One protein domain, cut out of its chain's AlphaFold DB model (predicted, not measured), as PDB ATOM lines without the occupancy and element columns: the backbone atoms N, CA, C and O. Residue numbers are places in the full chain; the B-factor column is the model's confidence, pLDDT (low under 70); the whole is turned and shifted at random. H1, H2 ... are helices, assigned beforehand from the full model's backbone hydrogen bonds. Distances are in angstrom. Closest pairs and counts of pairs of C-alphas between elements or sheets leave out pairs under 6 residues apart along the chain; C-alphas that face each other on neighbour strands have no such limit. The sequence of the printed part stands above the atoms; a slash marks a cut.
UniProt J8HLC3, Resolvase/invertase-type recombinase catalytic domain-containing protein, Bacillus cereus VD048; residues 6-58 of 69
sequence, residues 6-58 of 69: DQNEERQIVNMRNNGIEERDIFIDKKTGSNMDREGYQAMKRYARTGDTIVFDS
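AT A GLANCE: This is residues 6 to 58 of the 69 residues of the protein "Resolvase/invertase-type recombinase catalytic domain-containing protein" of Bacillus cereus VD048 (UniProt J8HLC3). Two helices, H1 and H2, run nearly the same way on two sides of a layer of chain with no named element, through which residues 26 to 30 of their long link and the tail, residues 53 to 58, fold back. Residues 31 to 36 of the link stick out as a loop. The printed part has 53 residues with two named helices, H1 then H2, and no named strand; the class is all helix, though the helices hold 22 of the 53 residues, under half. The whole is only just compact, close to loose, with a radius of gyration of the C-alphas of 11.8 A and spans of 34 by 24 by 17 A.

IN THESE COORDINATES: H1, residues 6 to 18, is 18.8 A long from first to last C-alpha, beginning at C-alpha 6 at (324.513, 298.498, 289.151) and ending at C-alpha 18 at (324.417, 280.214, 293.516). Residues 19 to 38 have no named element. H2, residues 39 to 47, is 12.2 A long and ends at C-alpha 47 at (321.039, 279.133, 272.864).

HOW THE PARTS SIT: H1 and H2 are apart, with no C-alpha of the one within 8 A of the other. They are joined by a long link of 20 residues. Within it residues 31 to 36 stand free, with no C-alpha eight or more residues away along the chain within 10 A. In H2 every O i to N i+4 pair is within hydrogen-bond range; in H1 8 of 9 are.

THE WHOLE: The two C-alphas farthest apart are those of Gly 33 and Gly 51, 33.9 A. The printed part has no cut. Its mean pLDDT is 71.1, and residues 6 to 9, 29 to 39 and 57 to 58 are under 70.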
ATOM      1  N   ASP A   6     323.356 299.400 289.143       53.66
ATOM      2  CA  ASP A   6     324.513 298.498 289.151       53.66
ATOM      3  C   ASP A   6     324.503 297.547 290.362       53.66
ATOM      4  O   ASP A   6     324.613 296.332 290.220       53.66
ATOM      5  N   GLN A   7     324.180 298.086 291.546       58.59
ATOM      6  CA  GLN A   7     324.110 297.316 292.798       58.59
ATOM      7  C   GLN A   7     323.052 296.200 292.791       58.59
ATOM      8  O   GLN A   7     323.125 295.267 293.588       58.59
ATOM      9  N   ASN A   8     322.042 296.302 291.925       64.69
ATOM     10  CA  ASN A   8     320.987 295.296 291.822       64.69
ATOM     11  C   ASN A   8     321.362 294.183 290.834       64.69
ATOM     12  O   ASN A   8     320.973 293.035 291.033       64.69
ATOM     13  N   GLU A   9     322.120 294.514 289.786       68.00
ATOM     14  CA  GLU A   9     322.562 293.573 288.751       68.00
ATOM     15  C   GLU A   9     323.560 292.560 289.337       68.00
ATOM     16  O   GLU A   9     323.372 291.355 289.170       68.00
ATOM     17  N   GLU A  10     324.533 293.019 290.134       73.38
ATOM     18  CA  GLU A  10     325.476 292.129 290.830       73.38
ATOM     19  C   GLU A  10     324.765 291.108 291.726       73.38
ATOM     20  O   GLU A  10     325.113 289.927 291.734       73.38
ATOM     21  N   ARG A  11     323.719 291.526 292.449       75.50
ATOM     22  CA  ARG A  11     322.968 290.617 293.324       75.50
ATOM     23  C   ARG A  11     322.251 289.522 292.533       75.50
ATOM     24  O   ARG A  11     322.208 288.382 292.991       75.50
ATOM     25  N   GLN A  12     321.715 289.855 291.358       72.12
ATOM     26  CA  GLN A  12     321.088 288.876 290.468       72.12
ATOM     27  C   GLN A  12     322.121 287.897 289.914       72.12
ATOM     28  O   GLN A  12     321.883 286.694 289.940       72.12
ATOM     29  N   ILE A  13     323.294 288.384 289.500       76.56
ATOM     30  CA  ILE A  13     324.393 287.531 289.026       76.56
ATOM     31  C   ILE A  13     324.832 286.561 290.125       76.56
ATOM     32  O   ILE A  13     324.943 285.363 289.881       76.56
ATOM     33  N   VAL A  14     325.031 287.048 291.353       81.62
ATOM     34  CA  VAL A  14     325.412 286.201 292.492       81.62
ATOM     35  C   VAL A  14     324.335 285.158 292.791       81.62
ATOM     36  O   VAL A  14     324.672 284.005 293.060       81.62
ATOM     37  N   ASN A  15     323.050 285.518 292.721       79.31
ATOM     38  CA  ASN A  15     321.958 284.563 292.909       79.31
ATOM     39  C   ASN A  15     321.970 283.483 291.814       79.31
ATOM     40  O   ASN A  15     321.924 282.296 292.119       79.31
ATOM     41  N   MET A  16     322.125 283.872 290.547       78.88
ATOM     42  CA  MET A  16     322.224 282.936 289.422       78.88
ATOM     43  C   MET A  16     323.439 282.006 289.544       78.88
ATOM     44  O   MET A  16     323.295 280.793 289.393       78.88
ATOM     45  N   ARG A  17     324.610 282.531 289.935       80.88
ATOM     46  CA  ARG A  17     325.791 281.707 290.238       80.88
ATOM     47  C   ARG A  17     325.525 280.712 291.371       80.88
ATOM     48  O   ARG A  17     325.939 279.563 291.275       80.88
ATOM     49  N   ASN A  18     324.812 281.119 292.426       82.25
ATOM     50  CA  ASN A  18     324.417 280.214 293.516       82.25
ATOM     51  C   ASN A  18     323.447 279.115 293.056       82.25
ATOM     52  O   ASN A  18     323.454 278.027 293.620       82.25
ATOM     53  N   ASN A  19     322.654 279.370 292.015       77.69
ATOM     54  CA  ASN A  19     321.813 278.357 291.371       77.69
ATOM     55  C   ASN A  19     322.613 277.415 290.447       77.69
ATOM     56  O   ASN A  19     322.029 276.532 289.826       77.69
ATOM     57  N   GLY A  20     323.938 277.579 290.355       81.56
ATOM     58  CA  GLY A  20     324.808 276.768 289.502       81.56
ATOM     59  C   GLY A  20     324.843 277.216 288.041       81.56
ATOM     60  O   GLY A  20     325.316 276.464 287.195       81.56
ATOM     61  N   ILE A  21     324.349 278.420 287.734       81.81
ATOM     62  CA  ILE A  21     324.374 278.984 286.381       81.81
ATOM     63  C   ILE A  21     325.707 279.712 286.196       81.81
ATOM     64  O   ILE A  21     326.038 280.628 286.954       81.81
ATOM     65  N   GLU A  22     326.489 279.302 285.199       79.38
ATOM     66  CA  GLU A  22     327.735 279.986 284.855       79.38
ATOM     67  C   GLU A  22     327.445 281.382 284.289       79.38
ATOM     68  O   GLU A  22     326.500 281.571 283.531       79.38
ATOM     69  N   GLU A  23     328.294 282.372 284.579       74.00
ATOM     70  CA  GLU A  23     328.094 283.750 284.092       74.00
ATOM     71  C   GLU A  23     328.014 283.887 282.580       74.00
ATOM     72  O   GLU A  23     327.334 284.773 282.074       74.00
ATOM     73  N   ARG A  24     328.694 282.995 281.865       77.06
ATOM     74  CA  ARG A  24     328.648 282.907 280.406       77.06
ATOM     75  C   ARG A  24     327.249 282.578 279.869       77.06
ATOM     76  O   ARG A  24     326.958 282.918 278.728       77.06
ATOM     77  N   ASP A  25     326.419 281.930 280.686       75.38
ATOM     78  CA  ASP A  25     325.034 281.562 280.391       75.38
ATOM     79  C   ASP A  25     324.036 282.530 281.059       75.38
ATOM     80  O   ASP A  25     322.821 282.384 280.909       75.38
ATOM     81  N   ILE A  26     324.526 283.551 281.782       77.00
ATOM     82  CA  ILE A  26     323.698 284.614 282.356       77.00
ATOM     83  C   ILE A  26     323.531 285.729 281.320       77.00
ATOM     84  O   ILE A  26     324.441 286.507 281.044       77.00
ATOM     85  N   PHE A  27     322.313 285.861 280.802       74.62
ATOM     86  CA  PHE A  27     321.934 286.948 279.902       74.62
ATOM     87  C   PHE A  27     321.210 288.051 280.685       74.62
ATOM     88  O   PHE A  27     320.154 287.814 281.275       74.62
ATOM     89  N   ILE A  28     321.760 289.271 280.687       72.06
ATOM     90  CA  ILE A  28     321.184 290.428 281.392       72.06
ATOM     91  C   ILE A  28     320.709 291.467 280.378       72.06
ATOM     92  O   ILE A  28     321.507 292.160 279.755       72.06
ATOM     93  N   ASP A  29     319.392 291.630 280.260       69.19
ATOM     94  CA  ASP A  29     318.798 292.716 279.478       69.19
ATOM     95  C   ASP A  29     318.708 294.001 280.321       69.19
ATOM     96  O   ASP A  29     317.871 294.131 281.231       69.19
ATOM     97  N   LYS A  30     319.558 294.986 280.010       62.25
ATOM     98  CA  LYS A  30     319.553 296.308 280.650       62.25
ATOM     99  C   LYS A  30     318.580 297.242 279.921       62.25
ATOM    100  O   LYS A  30     318.934 297.904 278.952       62.25
ATOM    101  N   LYS A  31     317.339 297.359 280.411       59.72
ATOM    102  CA  LYS A  31     316.380 298.360 279.900       59.72
ATOM    103  C   LYS A  31     316.736 299.765 280.397       59.72
ATOM    104  O   LYS A  31     316.365 300.171 281.504       59.72
ATOM    105  N   THR A  32     317.446 300.535 279.580       44.50
ATOM    106  CA  THR A  32     317.615 301.981 279.773       44.50
ATOM    107  C   THR A  32     316.720 302.735 278.787       44.50
ATOM    108  O   THR A  32     317.139 303.054 277.683       44.50
ATOM    109  N   GLY A  33     315.473 303.018 279.178       48.38
ATOM    110  CA  GLY A  33     314.505 303.738 278.333       48.38
ATOM    111  C   GLY A  33     313.620 302.813 277.492       48.38
ATOM    112  O   GLY A  33     313.837 301.607 277.474       48.38
ATOM    113  N   SER A  34     312.593 303.376 276.843       51.41
ATOM    114  CA  SER A  34     311.502 302.667 276.136       51.41
ATOM    115  C   SER A  34     311.914 301.704 275.011       51.41
ATOM    116  O   SER A  34     311.032 301.124 274.382       51.41
ATOM    117  N   ASN A  35     313.207 301.480 274.770       50.62
ATOM    118  CA  ASN A  35     313.653 300.431 273.866       50.62
ATOM    119  C   ASN A  35     313.516 299.067 274.541       50.62
ATOM    120  O   ASN A  35     314.179 298.737 275.526       50.62
ATOM    121  N   MET A  36     312.594 298.281 274.000       55.25
ATOM    122  CA  MET A  36     312.343 296.895 274.376       55.25
ATOM    123  C   MET A  36     313.207 295.926 273.568       55.25
ATOM    124  O   MET A  36     312.775 294.803 273.323       55.25
ATOM    125  N   ASP A  37     314.414 296.329 273.181       56.41
ATOM    126  CA  ASP A  37     315.368 295.427 272.546       56.41
ATOM    127  C   ASP A  37     315.891 294.445 273.595       56.41
ATOM    128  O   ASP A  37     316.844 294.691 274.330       56.41
ATOM    129  N   ARG A  38     315.158 293.337 273.734       67.00
ATOM    130  CA  ARG A  38     315.520 292.177 274.551       67.00
ATOM    131  C   ARG A  38     316.501 291.300 273.767       67.00
ATOM    132  O   ARG A  38     316.191 290.147 273.452       67.00
ATOM    133  N   GLU A  39     317.640 291.859 273.372       68.94
ATOM    134  CA  GLU A  39     318.662 291.122 272.616       68.94
ATOM    135  C   GLU A  39     319.195 289.925 273.419       68.94
ATOM    136  O   GLU A  39     319.389 288.847 272.856       68.94
ATOM    137  N   GLY A  40     319.322 290.061 274.746       70.69
ATOM    138  CA  GLY A  40     319.721 288.979 275.646       70.69
ATOM    139  C   GLY A  40     318.706 287.837 275.664       70.69
ATOM    140  O   GLY A  40     319.083 286.677 275.513       70.69
ATOM    141  N   TYR A  41     317.409 288.147 275.746       72.44
ATOM    142  CA  TYR A  41     316.348 287.141 275.631       72.44
ATOM    143  C   TYR A  41     316.350 286.420 274.274       72.44
ATOM    144  O   TYR A  41     316.156 285.205 274.222       72.44
ATOM    145  N   GLN A  42     316.566 287.139 273.167       73.94
ATOM    146  CA  GLN A  42     316.634 286.516 271.842       73.94
ATOM    147  C   GLN A  42     317.862 285.609 271.698       73.94
ATOM    148  O   GLN A  42     317.743 284.508 271.155       73.94
ATOM    149  N   ALA A  43     319.023 286.037 272.202       77.38
ATOM    150  CA  ALA A  43     320.240 285.231 272.223       77.38
ATOM    151  C   ALA A  43     320.055 283.972 273.081       77.38
ATOM    152  O   ALA A  43     320.298 282.866 272.602       77.38
ATOM    153  N   MET A  44     319.507 284.124 274.289       79.75
ATOM    154  CA  MET A  44     319.150 283.014 275.170       79.75
ATOM    155  C   MET A  44     318.171 282.050 274.489       79.75
ATOM    156  O   MET A  44     318.376 280.846 274.542       79.75
ATOM    157  N   LYS A  45     317.145 282.544 273.781       75.75
ATOM    158  CA  LYS A  45     316.191 281.696 273.039       75.75
ATOM    159  C   LYS A  45     316.854 280.909 271.901       75.75
ATOM    160  O   LYS A  45     316.403 279.814 271.591       75.75
ATOM    161  N   ARG A  46     317.904 281.451 271.274       79.56
ATOM    162  CA  ARG A  46     318.714 280.728 270.273       79.56
ATOM    163  C   ARG A  46     319.656 279.711 270.913       79.56
ATOM    164  O   ARG A  46     319.982 278.713 270.277       79.56
ATOM    165  N   TYR A  47     320.119 279.992 272.128       78.00
ATOM    166  CA  TYR A  47     321.039 279.133 272.864       78.00
ATOM    167  C   TYR A  47     320.318 277.965 273.544       78.00
ATOM    168  O   TYR A  47     320.834 276.851 273.557       78.00
ATOM    169  N   ALA A  48     319.105 278.214 274.043       76.62
ATOM    170  CA  ALA A  48     318.248 277.232 274.681       76.62
ATOM    171  C   ALA A  48     317.848 276.133 273.694       76.62
ATOM    172  O   ALA A  48     317.270 276.395 272.635       76.62
ATOM    173  N   ARG A  49     318.131 274.885 274.062       79.31
ATOM    174  CA  ARG A  49     317.745 273.699 273.300       79.31
ATOM    175  C   ARG A  49     316.608 272.972 274.000       79.31
ATOM    176  O   ARG A  49     316.310 273.184 275.175       79.31
ATOM    177  N   THR A  50     315.942 272.094 273.260       77.69
ATOM    178  CA  THR A  50     314.897 271.237 273.818       77.69
ATOM    179  C   THR A  50     315.492 270.358 274.920       77.69
ATOM    180  O   THR A  50     316.320 269.497 274.634       77.69
ATOM    181  N   GLY A  51     315.069 270.587 276.165       79.31
ATOM    182  CA  GLY A  51     315.579 269.898 277.355       79.31
ATOM    183  C   GLY A  51     316.308 270.806 278.352       79.31
ATOM    184  O   GLY A  51     316.489 270.397 279.495       79.31
ATOM    185  N   ASP A  52     316.668 272.033 277.963       80.12
ATOM    186  CA  ASP A  52     317.312 272.991 278.867       80.12
ATOM    187  C   ASP A  52     316.312 273.669 279.812       80.12
ATOM    188  O   ASP A  52     315.149 273.909 279.474       80.12
ATOM    189  N   THR A  53     316.787 274.017 281.011       76.56
ATOM    190  CA  THR A  53     316.013 274.759 282.014       76.56
ATOM    191  C   THR A  53     316.444 276.215 282.023       76.56
ATOM    192  O   THR A  53     317.582 276.537 282.352       76.56
ATOM    193  N   ILE A  54     315.515 277.106 281.687       75.00
ATOM    194  CA  ILE A  54     315.753 278.547 281.698       75.00
ATOM    195  C   ILE A  54     315.264 279.112 283.029       75.00
ATOM    196  O   ILE A  54     314.075 279.030 283.346       75.00
ATOM    197  N   VAL A  55     316.172 279.713 283.794       71.06
ATOM    198  CA  VAL A  55     315.864 280.323 285.090       71.06
ATOM    199  C   VAL A  55     315.790 281.837 284.934       71.06
ATOM    200  O   VAL A  55     316.738 282.482 284.494       71.06
ATOM    201  N   PHE A  56     314.656 282.416 285.327       70.44
ATOM    202  CA  PHE A  56     314.469 283.862 285.388       70.44
ATOM    203  C   PHE A  56     314.425 284.297 286.856       70.44
ATOM    204  O   PHE A  56     313.502 283.923 287.574       70.44
ATOM    205  N   ASP A  57     315.376 285.128 287.294       65.38
ATOM    206  CA  ASP A  57     315.404 285.672 288.667       65.38
ATOM    207  C   ASP A  57     314.179 286.559 288.946       65.38
ATOM    208  O   ASP A  57     313.641 286.596 290.048       65.38
ATOM    209  N   SER A  58     313.677 287.235 287.911       58.09
ATOM    210  CA  SER A  58     312.501 288.094 287.999       58.09
ATOM    211  C   SER A  58     311.488 287.726 286.914       58.09
ATOM    212  O   SER A  58     311.495 288.303 285.823       58.09
TER     213      SER A  58